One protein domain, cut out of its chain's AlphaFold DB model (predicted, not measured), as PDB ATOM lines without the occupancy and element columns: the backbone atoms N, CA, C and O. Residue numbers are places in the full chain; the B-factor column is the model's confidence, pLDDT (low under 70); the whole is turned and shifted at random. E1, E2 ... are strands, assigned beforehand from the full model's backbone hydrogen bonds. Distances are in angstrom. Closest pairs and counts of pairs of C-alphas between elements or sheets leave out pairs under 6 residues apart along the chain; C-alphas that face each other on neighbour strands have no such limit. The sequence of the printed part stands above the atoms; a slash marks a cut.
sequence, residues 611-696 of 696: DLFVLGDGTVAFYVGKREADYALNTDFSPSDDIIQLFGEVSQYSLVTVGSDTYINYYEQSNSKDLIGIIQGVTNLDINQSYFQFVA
ATOM      1  N   ASP A 611      18.086  33.261  24.543       98.69
ATOM      2  CA  ASP A 611      18.552  32.482  25.680       98.69
ATOM      3  C   ASP A 611      19.297  31.222  25.243       98.69
ATOM      4  O   ASP A 611      19.101  30.676  24.150       98.69
ATOM      5  N   LEU A 612      20.212  30.771  26.095       98.62
ATOM      6  CA  LEU A 612      21.031  29.586  25.901       98.62
ATOM      7  C   LEU A 612      20.708  28.543  26.972       98.62
ATOM      8  O   LEU A 612      21.166  28.643  28.108       98.62
ATOM      9  N   PHE A 613      20.007  27.486  26.568       98.62
ATOM     10  CA  PHE A 613      19.741  26.310  27.395       98.62
ATOM     11  C   PHE A 613      20.831  25.260  27.170       98.62
ATOM     12  O   PHE A 613      21.000  24.748  26.056       98.62
ATOM     13  N   VAL A 614      21.597  24.924  28.206       98.00
ATOM     14  CA  VAL A 614      22.763  24.039  28.078       98.00
ATOM     15  C   VAL A 614      22.429  22.615  28.520       98.00
ATOM     16  O   VAL A 614      22.300  22.348  29.705       98.00
ATOM     17  N   LEU A 615      22.372  21.672  27.571       96.50
ATOM     18  CA  LEU A 615      22.124  20.241  27.839       96.50
ATOM     19  C   LEU A 615      23.350  19.355  27.541       96.50
ATOM     20  O   LEU A 615      23.259  18.132  27.404       96.50
ATOM     21  N   GLY A 616      24.518  19.975  27.394       94.69
ATOM     22  CA  GLY A 616      25.793  19.301  27.186       94.69
ATOM     23  C   GLY A 616      26.929  20.290  26.962       94.69
ATOM     24  O   GLY A 616      26.716  21.419  26.513       94.69
ATOM     25  N   ASP A 617      28.150  19.855  27.253       93.62
ATOM     26  CA  ASP A 617      29.382  20.604  27.007       93.62
ATOM     27  C   ASP A 617      30.253  19.903  25.951       93.62
ATOM     28  O   ASP A 617      29.856  18.898  25.371       93.62
ATOM     29  N   GLY A 618      31.457  20.416  25.674       92.50
ATOM     30  CA  GLY A 618      32.385  19.789  24.718       92.50
ATOM     31  C   GLY A 618      32.932  18.422  25.162       92.50
ATOM     32  O   GLY A 618      33.733  17.818  24.457       92.50
ATOM     33  N   THR A 619      32.550  17.930  26.339       90.75
ATOM     34  CA  THR A 619      33.012  16.657  26.893       90.75
ATOM     35  C   THR A 619      31.910  15.607  26.955       90.75
ATOM     36  O   THR A 619      32.191  14.447  26.641       90.75
ATOM     37  N   VAL A 620      30.687  15.976  27.355       91.56
ATOM     38  CA  VAL A 620      29.566  15.051  27.584       91.56
ATOM     39  C   VAL A 620      28.197  15.721  27.402       91.56
ATOM     40  O   VAL A 620      28.043  16.923  27.602       91.56
ATOM     41  N   ALA A 621      27.183  14.915  27.072       92.81
ATOM     42  CA  ALA A 621      25.776  15.298  27.218       92.81
ATOM     43  C   ALA A 621      25.352  15.205  28.696       92.81
ATOM     44  O   ALA A 621      25.881  14.363  29.429       92.81
ATOM     45  N   PHE A 622      24.414  16.052  29.119       93.56
ATOM     46  CA  PHE A 622      23.852  16.066  30.477       93.56
ATOM     47  C   PHE A 622      22.544  15.257  30.543       93.56
ATOM     48  O   PHE A 622      22.005  14.901  29.493       93.56
ATOM     49  N   TYR A 623      22.065  14.937  31.754       93.00
ATOM     50  CA  TYR A 623      20.867  14.107  31.997       93.00
ATOM     51  C   TYR A 623      20.942  12.722  31.336       93.00
ATOM     52  O   TYR A 623      20.000  12.252  30.705       93.00
ATOM     53  N   VAL A 624      22.111  12.076  31.398       90.62
ATOM     54  CA  VAL A 624      22.326  10.753  30.796       90.62
ATOM     55  C   VAL A 624      22.499   9.706  31.888       90.62
ATOM     56  O   VAL A 624      23.426   9.773  32.692       90.62
ATOM     57  N   GLY A 625      21.681   8.657  31.850       87.69
ATOM     58  CA  GLY A 625      21.854   7.446  32.646       87.69
ATOM     59  C   GLY A 625      20.604   6.968  33.383       87.69
ATOM     60  O   GLY A 625      20.657   5.867  33.955       87.69
ATOM     61  N   LYS A 626      19.487   7.722  33.394       89.25
ATOM     62  CA  LYS A 626      18.220   7.295  34.032       89.25
ATOM     63  C   LYS A 626      17.024   7.194  33.081       89.25
ATOM     64  O   LYS A 626      15.919   6.885  33.545       89.25
ATOM     65  N   ARG A 627      17.245   7.218  31.765       88.25
ATOM     66  CA  ARG A 627      16.267   6.943  30.692       88.25
ATOM     67  C   ARG A 627      15.182   7.997  30.518       88.25
ATOM     68  O   ARG A 627      15.109   8.625  29.481       88.25
ATOM     69  N   GLU A 628      14.211   8.012  31.420       90.19
ATOM     70  CA  GLU A 628      13.046   8.915  31.380       90.19
ATOM     71  C   GLU A 628      12.789   9.507  32.777       90.19
ATOM     72  O   GLU A 628      11.741  10.104  33.011       90.19
ATOM     73  N   ALA A 629      13.696   9.253  33.727       90.12
ATOM     74  CA  ALA A 629      13.571   9.669  35.120       90.12
ATOM     75  C   ALA A 629      14.378  10.936  35.443       90.12
ATOM     76  O   ALA A 629      14.208  11.457  36.536       90.12
ATOM     77  N   ASP A 630      15.226  11.389  34.519       93.75
ATOM     78  CA  ASP A 630      15.969  12.647  34.538       93.75
ATOM     79  C   ASP A 630      15.796  13.362  33.194       93.75
ATOM     80  O   ASP A 630      15.667  12.690  32.172       93.75
ATOM     81  N   TYR A 631      15.700  14.694  33.202       95.56
ATOM     82  CA  TYR A 631      15.647  15.562  32.015       95.56
ATOM     83  C   TYR A 631      15.560  17.037  32.424       95.56
ATOM     84  O   TYR A 631      14.991  17.353  33.464       95.56
ATOM     85  N   ALA A 632      15.986  17.943  31.540       97.44
ATOM     86  CA  ALA A 632      15.623  19.357  31.634       97.44
ATOM     87  C   ALA A 632      14.274  19.638  30.947       97.44
ATOM     88  O   ALA A 632      14.074  19.316  29.769       97.44
ATOM     89  N   LEU A 633      13.341  20.269  31.650       98.31
ATOM     90  CA  LEU A 633      12.085  20.779  31.112       98.31
ATOM     91  C   LEU A 633      12.234  22.258  30.758       98.31
ATOM     92  O   LEU A 633      12.321  23.104  31.637       98.31
ATOM     93  N   ASN A 634      12.174  22.580  29.472       98.38
ATOM     94  CA  ASN A 634      12.067  23.957  29.013       98.38
ATOM     95  C   ASN A 634      10.589  24.326  28.810       98.38
ATOM     96  O   ASN A 634       9.867  23.614  28.099       98.38
ATOM     97  N   THR A 635      10.147  25.422  29.429       98.19
ATOM     98  CA  THR A 635       8.728  25.814  29.476       98.19
ATOM     99  C   THR A 635       8.309  26.856  28.433       98.19
ATOM    100  O   THR A 635       7.119  26.935  28.114       98.19
ATOM    101  N   ASP A 636       9.247  27.602  27.844       97.62
ATOM    102  CA  ASP A 636       8.949  28.794  27.040       97.62
ATOM    103  C   ASP A 636       9.796  28.974  25.763       97.62
ATOM    104  O   ASP A 636       9.666  29.991  25.086       97.62
ATOM    105  N   PHE A 637      10.574  27.961  25.371       98.31
ATOM    106  CA  PHE A 637      11.468  27.989  24.207       98.31
ATOM    107  C   PHE A 637      10.868  28.625  22.940       98.31
ATOM    108  O   PHE A 637       9.883  28.141  22.364       98.31
ATOM    109  N   SER A 638      11.560  29.629  22.408       97.19
ATOM    110  CA  SER A 638      11.280  30.308  21.148       97.19
ATOM    111  C   SER A 638      12.288  29.905  20.059       97.19
ATOM    112  O   SER A 638      13.416  30.394  20.035       97.19
ATOM    113  N   PRO A 639      11.901  29.103  19.045       95.62
ATOM    114  CA  PRO A 639      12.815  28.702  17.967       95.62
ATOM    115  C   PRO A 639      13.339  29.855  17.092       95.62
ATOM    116  O   PRO A 639      14.211  29.628  16.249       95.62
ATOM    117  N   SER A 640      12.755  31.057  17.192       94.56
ATOM    118  CA  SER A 640      13.245  32.249  16.486       94.56
ATOM    119  C   SER A 640      14.401  32.937  17.193       94.56
ATOM    120  O   SER A 640      15.175  33.618  16.516       94.56
ATOM    121  N   ASP A 641      14.509  32.752  18.505       94.75
ATOM    122  CA  ASP A 641      15.370  33.560  19.356       94.75
ATOM    123  C   ASP A 641      16.382  32.672  20.089       94.75
ATOM    124  O   ASP A 641      17.586  32.900  19.952       94.75
ATOM    125  N   ASP A 642      15.924  31.585  20.707       98.62
ATOM    126  CA  ASP A 642      16.694  30.774  21.651       98.62
ATOM    127  C   ASP A 642      17.599  29.720  21.012       98.62
ATOM    128  O   ASP A 642      17.509  29.363  19.828       98.62
ATOM    129  N   ILE A 643      18.495  29.185  21.841       98.56
ATOM    130  CA  ILE A 643      19.455  28.143  21.498       98.56
ATOM    131  C   ILE A 643      19.428  27.044  22.555       98.56
ATOM    132  O   ILE A 643      19.492  27.303  23.751       98.56
ATOM    133  N   ILE A 644      19.464  25.795  22.100       98.62
ATOM    134  CA  ILE A 644      19.782  24.631  22.927       98.62
ATOM    135  C   ILE A 644      21.179  24.136  22.549       98.62
ATOM    136  O   ILE A 644      21.428  23.780  21.390       98.62
ATOM    137  N   GLN A 645      22.095  24.095  23.516       98.31
ATOM    138  CA  GLN A 645      23.430  23.524  23.339       98.31
ATOM    139  C   GLN A 645      23.427  22.015  23.609       98.31
ATOM    140  O   GLN A 645      22.913  21.558  24.627       98.31
ATOM    141  N   LEU A 646      24.046  21.252  22.707       97.44
ATOM    142  CA  LEU A 646      24.130  19.793  22.735       97.44
ATOM    143  C   LEU A 646      25.569  19.313  22.505       97.44
ATOM    144  O   LEU A 646      26.318  19.893  21.722       97.44
ATOM    145  N   PHE A 647      25.943  18.203  23.136       95.62
ATOM    146  CA  PHE A 647      27.251  17.568  22.946       95.62
ATOM    147  C   PHE A 647      27.322  16.732  21.656       95.62
ATOM    148  O   PHE A 647      26.390  15.998  21.328       95.62
ATOM    149  N   GLY A 648      28.464  16.740  20.974       94.81
ATOM    150  CA  GLY A 648      28.770  15.820  19.882       94.81
ATOM    151  C   GLY A 648      28.135  16.230  18.555       94.81
ATOM    152  O   GLY A 648      28.266  17.368  18.123       94.81
ATOM    153  N   GLU A 649      27.486  15.290  17.871       93.94
ATOM    154  CA  GLU A 649      27.011  15.471  16.494       93.94
ATOM    155  C   GLU A 649      25.520  15.131  16.352       93.94
ATOM    156  O   GLU A 649      24.993  14.253  17.039       93.94
ATOM    157  N   VAL A 650      24.858  15.730  15.357       94.38
ATOM    158  CA  VAL A 650      23.423  15.549  15.046       94.38
ATOM    159  C   VAL A 650      22.978  14.078  15.024       94.38
ATOM    160  O   VAL A 650      21.882  13.748  15.472       94.38
ATOM    161  N   SER A 651      23.819  13.164  14.525       92.94
ATOM    162  CA  SER A 651      23.485  11.735  14.415       92.94
ATOM    163  C   SER A 651      23.253  11.024  15.752       92.94
ATOM    164  O   SER A 651      22.746   9.905  15.754       92.94
ATOM    165  N   GLN A 652      23.647  11.639  16.869       94.62
ATOM    166  CA  GLN A 652      23.466  11.099  18.218       94.62
ATOM    167  C   GLN A 652      22.116  11.471  18.832       94.62
ATOM    168  O   GLN A 652      21.836  11.051  19.952       94.62
ATOM    169  N   TYR A 653      21.270  12.209  18.111       96.38
ATOM    170  CA  TYR A 653      20.022  12.733  18.648       96.38
ATOM    171  C   TYR A 653      18.806  12.303  17.833       96.38
ATOM    172  O   TYR A 653      18.854  12.147  16.610       96.38
ATOM    173  N   SER A 654      17.680  12.129  18.523       95.31
ATOM    174  CA  SER A 654      16.362  11.990  17.902       95.31
ATOM    175  C   SER A 654      15.329  12.851  18.616       95.31
ATOM    176  O   SER A 654      15.235  12.846  19.844       95.31
ATOM    177  N   LEU A 655      14.523  13.555  17.825       97.38
ATOM    178  CA  LEU A 655      13.405  14.357  18.309       97.38
ATOM    179  C   LEU A 655      12.108  13.562  18.155       97.38
ATOM    180  O   LEU A 655      11.836  13.010  17.085       97.38
ATOM    181  N   VAL A 656      11.312  13.489  19.220       95.81
ATOM    182  CA  VAL A 656      10.017  12.795  19.221       95.81
ATOM    183  C   VAL A 656       8.946  13.738  19.743       95.81
ATOM    184  O   VAL A 656       9.053  14.239  20.852       95.81
ATOM    185  N   THR A 657       7.886  13.955  18.968       97.00
ATOM    186  CA  THR A 657       6.727  14.716  19.446       97.00
ATOM    187  C   THR A 657       5.811  13.820  20.272       97.00
ATOM    188  O   THR A 657       5.340  12.789  19.780       97.00
ATOM    189  N   VAL A 658       5.527  14.229  21.507       96.12
ATOM    190  CA  VAL A 658       4.589  13.565  22.418       96.12
ATOM    191  C   VAL A 658       3.576  14.607  22.880       96.12
ATOM    192  O   VAL A 658       3.912  15.547  23.587       96.12
ATOM    193  N   GLY A 659       2.319  14.474  22.450       95.94
ATOM    194  CA  GLY A 659       1.311  15.501  22.729       95.94
ATOM    195  C   GLY A 659       1.661  16.836  22.062       95.94
ATOM    196  O   GLY A 659       1.752  16.895  20.835       95.94
ATOM    197  N   SER A 660       1.808  17.888  22.868       96.56
ATOM    198  CA  SER A 660       2.221  19.236  22.452       96.56
ATOM    199  C   SER A 660       3.726  19.481  22.536       96.56
ATOM    200  O   SER A 660       4.165  20.562  22.157       96.56
ATOM    201  N   ASP A 661       4.498  18.504  23.007       98.25
ATOM    202  CA  ASP A 661       5.870  18.726  23.452       98.25
ATOM    203  C   ASP A 661       6.857  17.981  22.545       98.25
ATOM    204  O   ASP A 661       6.520  16.967  21.913       98.25
ATOM    205  N   THR A 662       8.096  18.468  22.481       98.38
ATOM    206  CA  THR A 662       9.191  17.810  21.759       98.38
ATOM    207  C   THR A 662      10.198  17.224  22.737       98.38
ATOM    208  O   THR A 662      10.809  17.938  23.519       98.38
ATOM    209  N   TYR A 663      10.407  15.914  22.651       98.00
ATOM    210  CA  TYR A 663      11.343  15.166  23.481       98.00
ATOM    211  C   TYR A 663      12.680  15.062  22.748       98.00
ATOM    212  O   TYR A 663      12.729  14.517  21.636       98.00
ATOM    213  N   ILE A 664      13.751  15.537  23.376       97.75
ATOM    214  CA  ILE A 664      15.129  15.460  22.887       97.75
ATOM    215  C   ILE A 664      15.770  14.218  23.485       97.75
ATOM    216  O   ILE A 664      15.930  14.105  24.696       97.75
ATOM    217  N   ASN A 665      16.139  13.273  22.627       96.44
ATOM    218  CA  ASN A 665      16.706  12.015  23.085       96.44
ATOM    219  C   ASN A 665      18.122  11.834  22.566       96.44
ATOM    220  O   ASN A 665      18.348  11.979  21.361       96.44
ATOM    221  N   TYR A 666      19.027  11.452  23.457       95.25
ATOM    222  CA  TYR A 666      20.424  11.167  23.177       95.25
ATOM    223  C   TYR A 666      20.660   9.655  23.062       95.25
ATOM    224  O   TYR A 666      20.077   8.856  23.800       95.25
ATOM    225  N   TYR A 667      21.501   9.247  22.113       91.56
ATOM    226  CA  TYR A 667      21.934   7.862  21.953       91.56
ATOM    227  C   TYR A 667      23.313   7.662  22.582       91.56
ATOM    228  O   TYR A 667      24.328   8.141  22.070       91.56
ATOM    229  N   GLU A 668      23.356   6.886  23.662       77.00
ATOM    230  CA  GLU A 668      24.607   6.454  24.279       77.00
ATOM    231  C   GLU A 668      25.412   5.532  23.344       77.00
ATOM    232  O   GLU A 668      24.882   4.927  22.409       77.00
ATOM    233  N   GLN A 669      26.701   5.321  23.641       69.62
ATOM    234  CA  GLN A 669      27.569   4.406  22.876       69.62
ATOM    235  C   GLN A 669      27.052   2.948  22.848       69.62
ATOM    236  O   GLN A 669      27.400   2.175  21.956       69.62
ATOM    237  N   SER A 670      26.196   2.570  23.803       65.06
ATOM    238  CA  SER A 670      25.450   1.303  23.878       65.06
ATOM    239  C   SER A 670      24.220   1.236  22.964       65.06
ATOM    240  O   SER A 670      23.561   0.194  22.913       65.06
ATOM    241  N   ASN A 671      23.900   2.313  22.240       68.69
ATOM    242  CA  ASN A 671      22.668   2.501  21.471       68.69
ATOM    243  C   ASN A 671      21.388   2.489  22.341       68.69
ATOM    244  O   ASN A 671      20.286   2.290  21.822       68.69
ATOM    245  N   SER A 672      21.526   2.675  23.662       81.56
ATOM    246  CA  SER A 672      20.407   3.002  24.550       81.56
ATOM    247  C   SER A 672      20.000   4.453  24.334       81.56
ATOM    248  O   SER A 672      20.841   5.325  24.135       81.56
ATOM    249  N   LYS A 673      18.687   4.669  24.313       88.94
ATOM    250  CA  LYS A 673      18.060   5.976  24.182       88.94
ATOM    251  C   LYS A 673      17.843   6.540  25.586       88.94
ATOM    252  O   LYS A 673      17.229   5.842  26.395       88.94
ATOM    253  N   ASP A 674      18.289   7.768  25.810       92.81
ATOM    254  CA  ASP A 674      18.050   8.530  27.035       92.81
ATOM    255  C   ASP A 674      17.327   9.846  26.714       92.81
ATOM    256  O   ASP A 674      17.575  10.436  25.657       92.81
ATOM    257  N   LEU A 675      16.382  10.256  27.556       95.12
ATOM    258  CA  LEU A 675      15.645  11.512  27.433       95.12
ATOM    259  C   LEU A 675      16.434  12.582  28.176       95.12
ATOM    260  O   LEU A 675      16.512  12.532  29.387       95.12
ATOM    261  N   ILE A 676      16.982  13.557  27.456       95.81
ATOM    262  CA  ILE A 676      17.819  14.593  28.083       95.81
ATOM    263  C   ILE A 676      17.096  15.932  28.231       95.81
ATOM    264  O   ILE A 676      17.544  16.810  28.959       95.81
ATOM    265  N   GLY A 677      15.984  16.113  27.516       97.12
ATOM    266  CA  GLY A 677      15.216  17.343  27.600       97.12
ATOM    267  C   GLY A 677      13.832  17.251  26.975       97.12
ATOM    268  O   GLY A 677      13.601  16.499  26.019       97.12
ATOM    269  N   ILE A 678      12.912  18.048  27.504       98.38
ATOM    270  CA  ILE A 678      11.550  18.228  27.003       98.38
ATOM    271  C   ILE A 678      11.353  19.708  26.696       98.38
ATOM    272  O   ILE A 678      11.523  20.552  27.566       98.38
ATOM    273  N   ILE A 679      10.949  20.014  25.465       98.56
ATOM    274  CA  ILE A 679      10.524  21.356  25.068       98.56
ATOM    275  C   ILE A 679       9.002  21.400  25.102       98.56
ATOM    276  O   ILE A 679       8.339  20.782  24.258       98.56
ATOM    277  N   GLN A 680       8.451  22.091  26.095       98.38
ATOM    278  CA  GLN A 680       7.016  22.174  26.326       98.38
ATOM    279  C   GLN A 680       6.335  23.031  25.255       98.38
ATOM    280  O   GLN A 680       6.820  24.087  24.869       98.38
ATOM    281  N   GLY A 681       5.190  22.575  24.742       97.25
ATOM    282  CA  GLY A 681       4.338  23.378  23.856       97.25
ATOM    283  C   GLY A 681       4.881  23.640  22.443       97.25
ATOM    284  O   GLY A 681       4.156  24.197  21.612       97.25
ATOM    285  N   VAL A 682       6.108  23.209  22.127       96.44
ATOM    286  CA  VAL A 682       6.740  23.383  20.815       96.44
ATOM    287  C   VAL A 682       6.839  22.045  20.089       96.44
ATOM    288  O   VAL A 682       7.350  21.053  20.606       96.44
ATOM    289  N   THR A 683       6.386  22.015  18.833       94.69
ATOM    290  CA  THR A 683       6.418  20.822  17.966       94.69
ATOM    291  C   THR A 683       7.104  21.114  16.633       94.69
ATOM    292  O   THR A 683       7.265  22.270  16.247       94.69
ATOM    293  N   ASN A 684       7.456  20.062  15.883       91.94
ATOM    294  CA  ASN A 684       8.116  20.147  14.569       91.94
ATOM    295  C   ASN A 684       9.508  20.808  14.584       91.94
ATOM    296  O   ASN A 684       9.914  21.402  13.584       91.94
ATOM    297  N   LEU A 685      10.245  20.683  15.690       96.56
ATOM    298  CA  LEU A 685      11.662  21.035  15.711       96.56
ATOM    299  C   LEU A 685      12.464  20.093  14.794       96.56
ATOM    300  O   LEU A 685      12.167  18.902  14.678       96.56
ATOM    301  N   ASP A 686      13.485  20.637  14.140       95.81
ATOM    302  CA  ASP A 686      14.418  19.943  13.257       95.81
ATOM    303  C   ASP A 686      15.830  20.115  13.817       95.81
ATOM    304  O   ASP A 686      16.343  21.225  13.946       95.81
ATOM    305  N   ILE A 687      16.456  18.983  14.130       96.06
ATOM    306  CA  ILE A 687      17.776  18.890  14.761       96.06
ATOM    307  C   ILE A 687      18.901  19.553  13.939       96.06
ATOM    308  O   ILE A 687      19.984  19.791  14.458       96.06
ATOM    309  N   ASN A 688      18.663  19.858  12.656       95.50
ATOM    310  CA  ASN A 688      19.630  20.513  11.768       95.50
ATOM    311  C   ASN A 688      19.525  22.051  11.750       95.50
ATOM    312  O   ASN A 688      20.240  22.698  10.980       95.50
ATOM    313  N   GLN A 689      18.597  22.640  12.506       97.12
ATOM    314  CA  GLN A 689      18.373  24.087  12.524       97.12
ATOM    315  C   GLN A 689      19.312  24.808  13.497       97.12
ATOM    316  O   GLN A 689      19.900  24.205  14.386       97.12
ATOM    317  N   SER A 690      19.432  26.130  13.335       95.06
ATOM    318  CA  SER A 690      20.388  26.966  14.076       95.06
ATOM    319  C   SER A 690      20.087  27.143  15.562       95.06
ATOM    320  O   SER A 690      20.966  27.589  16.291       95.06
ATOM    321  N   TYR A 691      18.868  26.828  15.999       97.00
ATOM    322  CA  TYR A 691      18.503  26.825  17.415       97.00
ATOM    323  C   TYR A 691      19.022  25.582  18.155       97.00
ATOM    324  O   TYR A 691      18.886  25.496  19.368       97.00
ATOM    325  N   PHE A 692      19.651  24.628  17.457       98.19
ATOM    326  CA  PHE A 692      20.491  23.606  18.076       98.19
ATOM    327  C   PHE A 692      21.964  23.903  17.792       98.19
ATOM    328  O   PHE A 692      22.398  23.943  16.637       98.19
ATOM    329  N   GLN A 693      22.746  24.092  18.852       97.81
ATOM    330  CA  GLN A 693      24.182  24.335  18.776       97.81
ATOM    331  C   GLN A 693      24.952  23.115  19.286       97.81
ATOM    332  O   GLN A 693      24.853  22.752  20.452       97.81
ATOM    333  N   PHE A 694      25.764  22.511  18.423       96.88
ATOM    334  CA  PHE A 694      26.580  21.347  18.769       96.88
ATOM    335  C   PHE A 694      27.995  21.752  19.196       96.88
ATOM    336  O   PHE A 694      28.625  22.584  18.535       96.88
ATOM    337  N   VAL A 695      28.495  21.158  20.280       96.06
ATOM    338  CA  VAL A 695      29.842  21.383  20.834       96.06
ATOM    339  C   VAL A 695      30.596  20.059  21.003       96.06
ATOM    340  O   VAL A 695      29.998  19.047  21.367       96.06
ATOM    341  N   ALA A 696      31.903  20.047  20.721       82.88
ATOM    342  CA  ALA A 696      32.753  18.850  20.749       82.88
ATOM    343  C   ALA A 696      34.229  19.178  21.011       82.88
ATOM    344  O   ALA A 696      34.647  20.320  20.697       82.88
TER     345      ALA A 696
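Overview. This is residues 611 to 696 of the 696 residues of an uncharacterized protein of Microcystis aeruginosa PCC 9717 (UniProt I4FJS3). Two small sheets stand loosely face to face as a sandwich: a strongly twisted sheet of E2, E6, E5 and E4, and a smaller one of the short strands E1, E3 and E7. The long links run between the sheets along two opposite sides, residues 615 to 630 past the E1 and E2 edges and residues 680 to 691 past the E4 and E7 edges. The printed part has 86 residues with seven named strands, E1 to E7 in order along the chain, and no named helix; the larger sheet, in the order E2, E6, E5, E4, is mixed, and the smaller, in the order E1, E3, E7, is parallel. The class is all strand, though only 36 of the 86 residues are in named elements. The whole is compact, with a radius of gyration of the C-alphas of 11.7 A and spans of 32 by 27 by 18 A.

Along the chain. E1 is residues 612 to 614, with C-alpha 612 at (21.031, 29.586, 25.901). E2 is residues 631 to 634, and E3 is residues 643 to 647, 13.2 A from first to last C-alpha. E4, residues 653 to 658, is 15.9 A long and begins with C-alpha 653 at (20.022, 12.733, 18.648). E5, residues 661 to 667, measures 19.5 A, and E6, residues 673 to 679, 17.1 A. E7 is residues 692 to 695, with C-alpha 695 at (29.842, 21.383, 20.834).

Arrangement. E4, E5 and E6 form a meander, each strand the antiparallel neighbour of the one before. E4 and E5 are a hairpin at 151 degrees, with N 663 and O 656 2.8 A apart, within hydrogen-bond range. E5 and E6 are a hairpin at 150 degrees, with N 664 and O 677 at 2.8 A. E2, an edge strand, is parallel to E6 at 19 degrees, with N 678 and O 632 at 2.8 A. In the other sheet E3 is the inner strand. It is parallel to E1 at 25 degrees, with N 645 and O 613 at 2.8 A, and to E7 at 36 degrees, with N 646 and O 693 at 2.8 A. E1 and E2 are only just apart, their closest C-alphas 8.2 A from each other; E3 and E5 are apart too.

Size, cuts and confidence. The C-alphas of Asp 641 and Ser 670, the two farthest apart, are 34.1 A from each other. The printed part has no cut and ends at residue 696, the chain's last. The links E1 to E2, 16 residues, and E6 to E7, 12 residues, are long. The mean pLDDT of the printed part is 94.0, and residues 669 to 671 are under 70.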